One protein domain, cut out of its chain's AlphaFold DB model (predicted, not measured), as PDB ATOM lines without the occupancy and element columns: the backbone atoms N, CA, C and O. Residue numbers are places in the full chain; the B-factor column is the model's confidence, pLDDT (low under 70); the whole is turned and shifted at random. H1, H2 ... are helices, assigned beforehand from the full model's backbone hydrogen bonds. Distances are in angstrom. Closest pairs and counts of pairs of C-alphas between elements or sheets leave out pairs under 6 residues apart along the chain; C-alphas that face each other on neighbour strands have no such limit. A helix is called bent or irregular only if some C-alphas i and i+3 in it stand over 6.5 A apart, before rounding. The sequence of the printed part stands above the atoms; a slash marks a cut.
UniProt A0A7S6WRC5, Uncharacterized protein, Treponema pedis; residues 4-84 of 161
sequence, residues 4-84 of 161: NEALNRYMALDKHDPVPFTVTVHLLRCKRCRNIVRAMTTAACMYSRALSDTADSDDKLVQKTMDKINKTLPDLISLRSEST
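Overview. This is residues 4 to 84 of the 161 residues of an uncharacterized protein of Treponema pedis (UniProt A0A7S6WRC5). The model is an open, flat frame, shaped roughly like a C: a small body of H1, H2 and the first part of H3 lies at one end, H3 runs out from it as a long arm, and the bent helix H4 turns back in two free-standing arms across an empty middle. The printed part has 81 residues with four named helices, H1 to H4 in that order, and no named strand; the class is all helix. The whole is extended, with a radius of gyration of the C-alphas of 18.2 A and spans of 48 by 35 by 15 A.

Arrangement. H1, residues 4 to 11, touches H2, residues 21 to 29, at a steep tilt of 63 degrees, opposite ways; their closest C-alphas, of Ala 6 and Val 23, are 5.8 A apart. H3, residues 31 to 53, only just touches H1, with 3 pairs of C-alphas within 8 A and with its residues 33 to 37 alone. Their closest C-alphas, of Leu 7 and Cys 33, are 6.9 A apart, and they run the same way at a shallow tilt of 19 degrees. H2 and H3 touch only at the corner, closest at the C-alphas of Leu 27 and Arg 34, 5.0 A, and are only just about perpendicular at 72 degrees. H4, residues 60 to 83, was assigned as one helix by its hydrogen bonds but is bent: C-alphas 71 and 74 are 7.0 A apart. Its arms H4a, residues 60 to 71, and H4b, residues 74 to 83, stand at a steep tilt of 64 degrees, and both are apart from H1, H2 and H3. Every O i to N i+4 pair is within hydrogen-bond range in H1, H2, H3 and H4a, and 5 of 6 are in H4b.

Along the chain. H1 begins at C-alpha 4, (16.726, -31.268, -10.230), and is 10.5 A long; H2 measures 12.6 A. H3 measures 32.7 A and ends at C-alpha 53, (35.108, -45.901, -36.262). H4a measures 16.7 A, and H4b, 14.3 A, ends at C-alpha 83, (18.006, -61.970, -14.170).

Size, cuts and confidence. The two C-alphas farthest apart, of Arg 29 and Lys 60, are 49.3 A apart. Residues 45 to 84 stand free; the remaining body spans 23 by 18 by 15 A. The printed part has no cut, and no link is long. pLDDT is under 70 at residues 51 to 58 and 73 to 84.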
ATOM      1  N   ASN A   4      15.559 -30.552 -10.754       91.31
ATOM      2  CA  ASN A   4      16.726 -31.268 -10.230       91.31
ATOM      3  C   ASN A   4      16.411 -32.751 -10.021       91.31
ATOM      4  O   ASN A   4      17.173 -33.611 -10.444       91.31
ATOM      5  N   GLU A   5      15.243 -33.046  -9.451       90.00
ATOM      6  CA  GLU A   5      14.756 -34.412  -9.256       90.00
ATOM      7  C   GLU A   5      14.560 -35.138 -10.596       90.00
ATOM      8  O   GLU A   5      14.965 -36.287 -10.751       90.00
ATOM      9  N   ALA A   6      14.014 -34.436 -11.595       88.88
ATOM     10  CA  ALA A   6      13.868 -34.933 -12.959       88.88
ATOM     11  C   ALA A   6      15.195 -35.377 -13.574       88.88
ATOM     12  O   ALA A   6      15.277 -36.437 -14.196       88.88
ATOM     13  N   LEU A   7      16.209 -34.526 -13.428       91.31
ATOM     14  CA  LEU A   7      17.513 -34.719 -14.034       91.31
ATOM     15  C   LEU A   7      18.305 -35.802 -13.306       91.31
ATOM     16  O   LEU A   7      18.851 -36.676 -13.966       91.31
ATOM     17  N   ASN A   8      18.296 -35.787 -11.972       92.44
ATOM     18  CA  ASN A   8      18.961 -36.800 -11.160       92.44
ATOM     19  C   ASN A   8      18.385 -38.192 -11.450       92.44
ATOM     20  O   ASN A   8      19.112 -39.145 -11.707       92.44
ATOM     21  N   ARG A   9      17.051 -38.287 -11.531       87.25
ATOM     22  CA  ARG A   9      16.383 -39.541 -11.874       87.25
ATOM     23  C   ARG A   9      16.717 -40.003 -13.288       87.25
ATOM     24  O   ARG A   9      16.849 -41.196 -13.481       87.25
ATOM     25  N   TYR A  10      16.863 -39.092 -14.252       90.19
ATOM     26  CA  TYR A  10      17.309 -39.432 -15.608       90.19
ATOM     27  C   TYR A  10      18.777 -39.890 -15.648       90.19
ATOM     28  O   TYR A  10      19.091 -40.833 -16.358       90.19
ATOM     29  N   MET A  11      19.665 -39.252 -14.880       89.88
ATOM     30  CA  MET A  11      21.087 -39.619 -14.792       89.88
ATOM     31  C   MET A  11      21.319 -40.961 -14.087       89.88
ATOM     32  O   MET A  11      22.323 -41.610 -14.344       89.88
ATOM     33  N   ALA A  12      20.394 -41.376 -13.220       89.06
ATOM     34  CA  ALA A  12      20.436 -42.675 -12.554       89.06
ATOM     35  C   ALA A  12      20.022 -43.854 -13.459       89.06
ATOM     36  O   ALA A  12      20.108 -44.998 -13.019       89.06
ATOM     37  N   LEU A  13      19.529 -43.602 -14.678       86.81
ATOM     38  CA  LEU A  13      19.196 -44.657 -15.637       86.81
ATOM     39  C   LEU A  13      20.423 -45.095 -16.434       86.81
ATOM     40  O   LEU A  13      21.218 -44.255 -16.860       86.81
ATOM     41  N   ASP A  14      20.506 -46.392 -16.731       82.19
ATOM     42  CA  ASP A  14      21.455 -46.898 -17.720       82.19
ATOM     43  C   ASP A  14      20.957 -46.635 -19.161       82.19
ATOM     44  O   ASP A  14      19.773 -46.384 -19.408       82.19
ATOM     45  N   LYS A  15      21.856 -46.695 -20.152       73.81
ATOM     46  CA  LYS A  15      21.603 -46.330 -21.562       73.81
ATOM     47  C   LYS A  15      20.434 -47.092 -22.200       73.81
ATOM     48  O   LYS A  15      19.822 -46.588 -23.143       73.81
ATOM     49  N   HIS A  16      20.147 -48.295 -21.714       75.56
ATOM     50  CA  HIS A  16      19.088 -49.166 -22.227       75.56
ATOM     51  C   HIS A  16      17.871 -49.267 -21.302       75.56
ATOM     52  O   HIS A  16      16.926 -49.986 -21.632       75.56
ATOM     53  N   ASP A  17      17.855 -48.527 -20.193       82.19
ATOM     54  CA  ASP A  17      16.725 -48.535 -19.276       82.19
ATOM     55  C   ASP A  17      15.570 -47.660 -19.786       82.19
ATOM     56  O   ASP A  17      15.777 -46.553 -20.302       82.19
ATOM     57  N   PRO A  18      14.314 -48.113 -19.629       82.50
ATOM     58  CA  PRO A  18      13.156 -47.329 -20.018       82.50
ATOM     59  C   PRO A  18      12.972 -46.125 -19.087       82.50
ATOM     60  O   PRO A  18      12.888 -46.256 -17.865       82.50
ATOM     61  N   VAL A  19      12.824 -44.936 -19.675       86.19
ATOM     62  CA  VAL A  19      12.599 -43.696 -18.919       86.19
ATOM     63  C   VAL A  19      11.239 -43.743 -18.203       86.19
ATOM     64  O   VAL A  19      10.212 -43.916 -18.868       86.19
ATOM     65  N   PRO A  20      11.181 -43.538 -16.870       88.25
ATOM     66  CA  PRO A  20       9.925 -43.532 -16.132       88.25
ATOM     67  C   PRO A  20       8.952 -42.483 -16.678       88.25
ATOM     68  O   PRO A  20       9.341 -41.346 -16.950       88.25
ATOM     69  N   PHE A  21       7.663 -42.824 -16.755       87.81
ATOM     70  CA  PHE A  21       6.619 -41.937 -17.290       87.81
ATOM     71  C   PHE A  21       6.603 -40.542 -16.650       87.81
ATOM     72  O   PHE A  21       6.395 -39.543 -17.337       87.81
ATOM     73  N   THR A  22       6.870 -40.455 -15.344       87.44
ATOM     74  CA  THR A  22       6.947 -39.185 -14.609       87.44
ATOM     75  C   THR A  22       8.037 -38.264 -15.165       87.44
ATOM     76  O   THR A  22       7.813 -37.059 -15.310       87.44
ATOM     77  N   VAL A  23       9.183 -38.839 -15.543       89.44
ATOM     78  CA  VAL A  23      10.307 -38.137 -16.172       89.44
ATOM     79  C   VAL A  23       9.958 -37.717 -17.590       89.44
ATOM     80  O   VAL A  23      10.123 -36.545 -17.942       89.44
ATOM     81  N   THR A  24       9.361 -38.618 -18.364       90.38
ATOM     82  CA  THR A  24       8.909 -38.345 -19.734       90.38
ATOM     83  C   THR A  24       7.946 -37.156 -19.799       90.38
ATOM     84  O   THR A  24       8.157 -36.230 -20.585       90.38
ATOM     85  N   VAL A  25       6.933 -37.106 -18.928       92.44
ATOM     86  CA  VAL A  25       5.957 -35.998 -18.886       92.44
ATOM     87  C   VAL A  25       6.630 -34.661 -18.561       92.44
ATOM     88  O   VAL A  25       6.305 -33.633 -19.164       92.44
ATOM     89  N   HIS A  26       7.594 -34.644 -17.642       92.25
ATOM     90  CA  HIS A  26       8.317 -33.416 -17.323       92.25
ATOM     91  C   HIS A  26       9.229 -32.962 -18.464       92.25
ATOM     92  O   HIS A  26       9.261 -31.771 -18.754       92.25
ATOM     93  N   LEU A  27       9.923 -33.874 -19.151       91.12
ATOM     94  CA  LEU A  27      10.722 -33.546 -20.340       91.12
ATOM     95  C   LEU A  27       9.848 -33.020 -21.490       91.12
ATOM     96  O   LEU A  27      10.278 -32.178 -22.286       91.12
ATOM     97  N   LEU A  28       8.592 -33.470 -21.564       92.44
ATOM     98  CA  LEU A  28       7.623 -32.933 -22.510       92.44
ATOM     99  C   LEU A  28       7.208 -31.493 -22.166       92.44
ATOM    100  O   LEU A  28       7.059 -30.682 -23.079       92.44
ATOM    101  N   ARG A  29       7.098 -31.133 -20.884       91.50
ATOM    102  CA  ARG A  29       6.668 -29.784 -20.457       91.50
ATOM    103  C   ARG A  29       7.822 -28.788 -20.276       91.50
ATOM    104  O   ARG A  29       7.663 -27.611 -20.586       91.50
ATOM    105  N   CYS A  30       8.985 -29.234 -19.807       94.44
ATOM    106  CA  CYS A  30      10.129 -28.384 -19.483       94.44
ATOM    107  C   CYS A  30      11.177 -28.394 -20.605       94.44
ATOM    108  O   CYS A  30      11.939 -29.350 -20.772       94.44
ATOM    109  N   LYS A  31      11.267 -27.285 -21.354       92.88
ATOM    110  CA  LYS A  31      12.248 -27.118 -22.444       92.88
ATOM    111  C   LYS A  31      13.699 -27.178 -21.953       92.88
ATOM    112  O   LYS A  31      14.548 -27.728 -22.646       92.88
ATOM    113  N   ARG A  32      13.980 -26.660 -20.750       92.50
ATOM    114  CA  ARG A  32      15.328 -26.666 -20.155       92.50
ATOM    115  C   ARG A  32      15.827 -28.092 -19.940       92.50
ATOM    116  O   ARG A  32      16.862 -28.457 -20.484       92.50
ATOM    117  N   CYS A  33      15.064 -28.909 -19.213       92.44
ATOM    118  CA  CYS A  33      15.425 -30.303 -18.953       92.44
ATOM    119  C   CYS A  33      15.535 -31.104 -20.255       92.44
ATOM    120  O   CYS A  33      16.479 -31.871 -20.422       92.44
ATOM    121  N   ARG A  34      14.638 -30.860 -21.221       94.06
ATOM    122  CA  ARG A  34      14.705 -31.490 -22.545       94.06
ATOM    123  C   ARG A  34      16.017 -31.193 -23.276       94.06
ATOM    124  O   ARG A  34      16.599 -32.101 -23.860       94.06
ATOM    125  N   ASN A  35      16.473 -29.943 -23.264       94.56
ATOM    126  CA  ASN A  35      17.704 -29.553 -23.949       94.56
ATOM    127  C   ASN A  35      18.943 -30.164 -23.287       94.56
ATOM    128  O   ASN A  35      19.822 -30.643 -23.993       94.56
ATOM    129  N   ILE A  36      18.980 -30.203 -21.952       93.56
ATOM    130  CA  ILE A  36      20.089 -30.814 -21.206       93.56
ATOM    131  C   ILE A  36      20.168 -32.317 -21.506       93.56
ATOM    132  O   ILE A  36      21.235 -32.818 -21.849       93.56
ATOM    133  N   VAL A  37      19.036 -33.027 -21.445       92.31
ATOM    134  CA  VAL A  37      18.972 -34.458 -21.783       92.31
ATOM    135  C   VAL A  37      19.441 -34.708 -23.214       92.31
ATOM    136  O   VAL A  37      20.292 -35.562 -23.434       92.31
ATOM    137  N   ARG A  38      18.967 -33.914 -24.182       92.44
ATOM    138  CA  ARG A  38      19.414 -34.026 -25.578       92.44
ATOM    139  C   ARG A  38      20.917 -33.815 -25.724       92.44
ATOM    140  O   ARG A  38      21.546 -34.607 -26.415       92.44
ATOM    141  N   ALA A  39      21.481 -32.803 -25.064       92.50
ATOM    142  CA  ALA A  39      22.916 -32.528 -25.098       92.50
ATOM    143  C   ALA A  39      23.738 -33.705 -24.540       92.50
ATOM    144  O   ALA A  39      24.739 -34.105 -25.139       92.50
ATOM    145  N   MET A  40      23.281 -34.314 -23.441       89.94
ATOM    146  CA  MET A  40      23.905 -35.517 -22.881       89.94
ATOM    147  C   MET A  40      23.824 -36.706 -23.844       89.94
ATOM    148  O   MET A  40      24.832 -37.366 -24.090       89.94
ATOM    149  N   THR A  41      22.656 -36.955 -24.446       89.44
ATOM    150  CA  THR A  41      22.492 -38.040 -25.424       89.44
ATOM    151  C   THR A  41      23.384 -37.832 -26.649       89.44
ATOM    152  O   THR A  41      23.998 -38.785 -27.129       89.44
ATOM    153  N   THR A  42      23.501 -36.597 -27.148       90.50
ATOM    154  CA  THR A  42      24.385 -36.292 -28.279       90.50
ATOM    155  C   THR A  42      25.849 -36.506 -27.922       90.50
ATOM    156  O   THR A  42      26.556 -37.148 -28.694       90.50
ATOM    157  N   ALA A  43      26.289 -36.065 -26.738       88.31
ATOM    158  CA  ALA A  43      27.658 -36.282 -26.279       88.31
ATOM    159  C   ALA A  43      27.973 -37.782 -26.163       88.31
ATOM    160  O   ALA A  43      28.965 -38.250 -26.721       88.31
ATOM    161  N   ALA A  44      27.083 -38.562 -25.542       86.19
ATOM    162  CA  ALA A  44      27.236 -40.012 -25.430       86.19
ATOM    163  C   ALA A  44      27.301 -40.705 -26.805       86.19
ATOM    164  O   ALA A  44      28.075 -41.645 -26.997       86.19
ATOM    165  N   CYS A  45      26.518 -40.231 -27.777       84.75
ATOM    166  CA  CYS A  45      26.539 -40.763 -29.136       84.75
ATOM    167  C   CYS A  45      27.877 -40.485 -29.841       84.75
ATOM    168  O   CYS A  45      28.420 -41.391 -30.475       84.75
ATOM    169  N   MET A  46      28.439 -39.280 -29.689       85.00
ATOM    170  CA  MET A  46      29.727 -38.909 -30.291       85.00
ATOM    171  C   MET A  46      30.871 -39.798 -29.793       85.00
ATOM    172  O   MET A  46      31.624 -40.316 -30.613       85.00
ATOM    173  N   TYR A  47      30.943 -40.056 -28.482       79.44
ATOM    174  CA  TYR A  47      31.934 -40.984 -27.926       79.44
ATOM    175  C   TYR A  47      31.762 -42.406 -28.465       79.44
ATOM    176  O   TYR A  47      32.740 -43.022 -28.879       79.44
ATOM    177  N   SER A  48      30.526 -42.916 -28.523       77.81
ATOM    178  CA  SER A  48      30.290 -44.266 -29.051       77.81
ATOM    179  C   SER A  48      30.636 -44.406 -30.536       77.81
ATOM    180  O   SER A  48      31.108 -45.462 -30.940       77.81
ATOM    181  N   ARG A  49      30.437 -43.347 -31.333       74.81
ATOM    182  CA  ARG A  49      30.751 -43.342 -32.769       74.81
ATOM    183  C   ARG A  49      32.247 -43.288 -33.041       74.81
ATOM    184  O   ARG A  49      32.728 -44.026 -33.887       74.81
ATOM    185  N   ALA A  50      32.980 -42.452 -32.307       73.94
ATOM    186  CA  ALA A  50      34.433 -42.389 -32.439       73.94
ATOM    187  C   ALA A  50      35.072 -43.747 -32.118       73.94
ATOM    188  O   ALA A  50      35.961 -44.195 -32.830       73.94
ATOM    189  N   LEU A  51      34.561 -44.428 -31.087       68.38
ATOM    190  CA  LEU A  51      35.049 -45.749 -30.704       68.38
ATOM    191  C   LEU A  51      34.701 -46.832 -31.740       68.38
ATOM    192  O   LEU A  51      35.512 -47.725 -31.971       68.38
ATOM    193  N   SER A  52      33.527 -46.749 -32.379       66.06
ATOM    194  CA  SER A  52      33.152 -47.678 -33.452       66.06
ATOM    195  C   SER A  52      33.942 -47.455 -34.740       66.06
ATOM    196  O   SER A  52      34.268 -48.431 -35.398       66.06
ATOM    197  N   ASP A  53      34.285 -46.208 -35.079       66.56
ATOM    198  CA  ASP A  53      35.108 -45.901 -36.262       66.56
ATOM    199  C   ASP A  53      36.560 -46.375 -36.100       66.56
ATOM    200  O   ASP A  53      37.212 -46.723 -37.080       66.56
ATOM    201  N   THR A  54      37.078 -46.413 -34.868       63.72
ATOM    202  CA  THR A  54      38.424 -46.941 -34.576       63.72
ATOM    203  C   THR A  54      38.480 -48.460 -34.445       63.72
ATOM    204  O   THR A  54      39.571 -49.026 -34.392       63.72
ATOM    205  N   ALA A  55      37.329 -49.124 -34.334       62.81
ATOM    206  CA  ALA A  55      37.261 -50.569 -34.194       62.81
ATOM    207  C   ALA A  55      37.334 -51.213 -35.582       62.81
ATOM    208  O   ALA A  55      36.323 -51.337 -36.274       62.81
ATOM    209  N   ASP A  56      38.533 -51.634 -35.985       65.75
ATOM    210  CA  ASP A  56      38.678 -52.457 -37.178       65.75
ATOM    211  C   ASP A  56      37.970 -53.801 -36.944       65.75
ATOM    212  O   ASP A  56      38.269 -54.556 -36.017       65.75
ATOM    213  N   SER A  57      36.955 -54.072 -37.757       61.19
ATOM    214  CA  SER A  57      36.119 -55.269 -37.621       61.19
ATOM    215  C   SER A  57      36.865 -56.538 -38.052       61.19
ATOM    216  O   SER A  57      36.446 -57.646 -37.707       61.19
ATOM    217  N   ASP A  58      37.970 -56.370 -38.784       61.91
ATOM    218  CA  ASP A  58      38.845 -57.447 -39.251       61.91
ATOM    219  C   ASP A  58      39.959 -57.796 -38.253       61.91
ATOM    220  O   ASP A  58      40.775 -58.696 -38.481       61.91
ATOM    221  N   ASP A  59      39.977 -57.125 -37.102       76.25
ATOM    222  CA  ASP A  59      40.997 -57.344 -36.097       76.25
ATOM    223  C   ASP A  59      40.826 -58.744 -35.476       76.25
ATOM    224  O   ASP A  59      39.813 -59.093 -34.855       76.25
ATOM    225  N   LYS A  60      41.836 -59.602 -35.656       78.81
ATOM    226  CA  LYS A  60      41.786 -61.039 -35.315       78.81
ATOM    227  C   LYS A  60      41.461 -61.292 -33.835       78.81
ATOM    228  O   LYS A  60      40.933 -62.345 -33.466       78.81
ATOM    229  N   LEU A  61      41.781 -60.325 -32.975       78.88
ATOM    230  CA  LEU A  61      41.449 -60.333 -31.552       78.88
ATOM    231  C   LEU A  61      39.949 -60.120 -31.303       78.88
ATOM    232  O   LEU A  61      39.387 -60.787 -30.430       78.88
ATOM    233  N   VAL A  62      39.292 -59.259 -32.083       80.19
ATOM    234  CA  VAL A  62      37.846 -59.005 -32.004       80.19
ATOM    235  C   VAL A  62      37.081 -60.260 -32.411       80.19
ATOM    236  O   VAL A  62      36.245 -60.728 -31.640       80.19
ATOM    237  N   GLN A  63      37.440 -60.885 -33.536       80.00
ATOM    238  CA  GLN A  63      36.801 -62.129 -33.995       80.00
ATOM    239  C   GLN A  63      36.955 -63.268 -32.975       80.00
ATOM    240  O   GLN A  63      35.970 -63.891 -32.578       80.00
ATOM    241  N   LYS A  64      38.168 -63.481 -32.446       84.31
ATOM    242  CA  LYS A  64      38.419 -64.514 -31.427       84.31
ATOM    243  C   LYS A  64      37.642 -64.267 -30.130       84.31
ATOM    244  O   LYS A  64      37.238 -65.219 -29.457       84.31
ATOM    245  N   THR A  65      37.444 -63.003 -29.765       83.31
ATOM    246  CA  THR A  65      36.664 -62.625 -28.583       83.31
ATOM    247  C   THR A  65      35.171 -62.835 -28.828       83.31
ATOM    248  O   THR A  65      34.512 -63.455 -27.995       83.31
ATOM    249  N   MET A  66      34.649 -62.422 -29.986       80.56
ATOM    250  CA  MET A  66      33.248 -62.625 -30.371       80.56
ATOM    251  C   MET A  66      32.887 -64.109 -30.480       80.56
ATOM    252  O   MET A  66      31.846 -64.522 -29.973       80.56
ATOM    253  N   ASP A  67      33.777 -64.940 -31.023       85.25
ATOM    254  CA  ASP A  67      33.591 -66.394 -31.062       85.25
ATOM    255  C   ASP A  67      33.531 -67.010 -29.664       85.25
ATOM    256  O   ASP A  67      32.754 -67.935 -29.410       85.25
ATOM    257  N   LYS A  68      34.347 -66.504 -28.731       84.50
ATOM    258  CA  LYS A  68      34.324 -66.955 -27.339       84.50
ATOM    259  C   LYS A  68      33.020 -66.548 -26.657       84.50
ATOM    260  O   LYS A  68      32.430 -67.384 -25.980       84.50
ATOM    261  N   ILE A  69      32.548 -65.321 -26.897       81.88
ATOM    262  CA  ILE A  69      31.269 -64.809 -26.387       81.88
ATOM    263  C   ILE A  69      30.104 -65.642 -26.925       81.88
ATOM    264  O   ILE A  69      29.297 -66.114 -26.127       81.88
ATOM    265  N   ASN A  70      30.046 -65.892 -28.238       80.75
ATOM    266  CA  ASN A  70      28.982 -66.677 -28.870       80.75
ATOM    267  C   ASN A  70      28.917 -68.115 -28.342       80.75
ATOM    268  O   ASN A  70      27.827 -68.654 -28.167       80.75
ATOM    269  N   LYS A  71      30.066 -68.721 -28.029       82.25
ATOM    270  CA  LYS A  71      30.122 -70.066 -27.435       82.25
ATOM    271  C   LYS A  71      29.621 -70.109 -25.990       82.25
ATOM    272  O   LYS A  71      29.041 -71.114 -25.600       82.25
ATOM    273  N   THR A  72      29.813 -69.042 -25.215       76.81
ATOM    274  CA  THR A  72      29.292 -68.924 -23.835       76.81
ATOM    275  C   THR A  72      27.893 -68.310 -23.750       76.81
ATOM    276  O   THR A  72      27.261 -68.359 -22.700       76.81
ATOM    277  N   LEU A  73      27.388 -67.734 -24.842       69.50
ATOM    278  CA  LEU A  73      26.067 -67.117 -24.916       69.50
ATOM    279  C   LEU A  73      24.906 -68.041 -24.496       69.50
ATOM    280  O   LEU A  73      24.035 -67.544 -23.785       69.50
ATOM    281  N   PRO A  74      24.857 -69.345 -24.852       65.69
ATOM    282  CA  PRO A  74      23.773 -70.217 -24.386       65.69
ATOM    283  C   PRO A  74      23.721 -70.358 -22.855       65.69
ATOM    284  O   PRO A  74      22.625 -70.368 -22.296       65.69
ATOM    285  N   ASP A  75      24.871 -70.354 -22.171       62.72
ATOM    286  CA  ASP A  75      24.945 -70.374 -20.698       62.72
ATOM    287  C   ASP A  75      24.620 -69.008 -20.069       62.72
ATOM    288  O   ASP A  75      24.115 -68.918 -18.955       62.72
ATOM    289  N   LEU A  76      24.877 -67.910 -20.780       60.69
ATOM    290  CA  LEU A  76      24.547 -66.558 -20.317       60.69
ATOM    291  C   LEU A  76      23.069 -66.210 -20.523       60.69
ATOM    292  O   LEU A  76      22.505 -65.452 -19.737       60.69
ATOM    293  N   ILE A  77      22.427 -66.740 -21.565       60.66
ATOM    294  CA  ILE A  77      20.997 -66.533 -21.828       60.66
ATOM    295  C   ILE A  77      20.150 -67.286 -20.797       60.66
ATOM    296  O   ILE A  77      19.142 -66.741 -20.349       60.66
ATOM    297  N   SER A  78      20.569 -68.479 -20.365       58.06
ATOM    298  CA  SER A  78      19.905 -69.189 -19.264       58.06
ATOM    299  C   SER A  78      20.014 -68.411 -17.944       58.06
ATOM    300  O   SER A  78      19.007 -68.246 -17.259       58.06
ATOM    301  N   LEU A  79      21.170 -67.801 -17.656       55.34
ATOM    302  CA  LEU A  79      21.358 -66.897 -16.507       55.34
ATOM    303  C   LEU A  79      20.559 -65.583 -16.636       55.34
ATOM    304  O   LEU A  79      19.980 -65.094 -15.666       55.34
ATOM    305  N   ARG A  80      20.476 -65.000 -17.838       48.88
ATOM    306  CA  ARG A  80      19.736 -63.751 -18.098       48.88
ATOM    307  C   ARG A  80      18.222 -63.944 -18.122       48.88
ATOM    308  O   ARG A  80      17.489 -63.006 -17.805       48.88
ATOM    309  N   SER A  81      17.733 -65.134 -18.465       46.25
ATOM    310  CA  SER A  81      16.319 -65.478 -18.287       46.25
ATOM    311  C   SER A  81      15.923 -65.491 -16.809       46.25
ATOM    312  O   SER A  81      14.751 -65.285 -16.504       46.25
ATOM    313  N   GLU A  82      16.879 -65.696 -15.902       48.38
ATOM    314  CA  GLU A  82      16.663 -65.606 -14.457       48.38
ATOM    315  C   GLU A  82      16.826 -64.160 -13.939       48.38
ATOM    316  O   GLU A  82      16.137 -63.758 -13.004       48.38
ATOM    317  N   SER A  83      17.673 -63.344 -14.592       42.81
ATOM    318  CA  SER A  83      18.006 -61.970 -14.170       42.81
ATOM    319  C   SER A  83      17.252 -60.845 -14.889       42.81
ATOM    320  O   SER A  83      17.393 -59.681 -14.507       42.81
ATOM    321  N   THR A  84      16.504 -61.127 -15.959       40.00
ATOM    322  CA  THR A  84      15.612 -60.129 -16.559       40.00
ATOM    323  C   THR A  84      14.461 -59.988 -15.595       40.00
ATOM    324  O   THR A  84      13.477 -60.700 -15.741       40.00
TER     325      THR A  84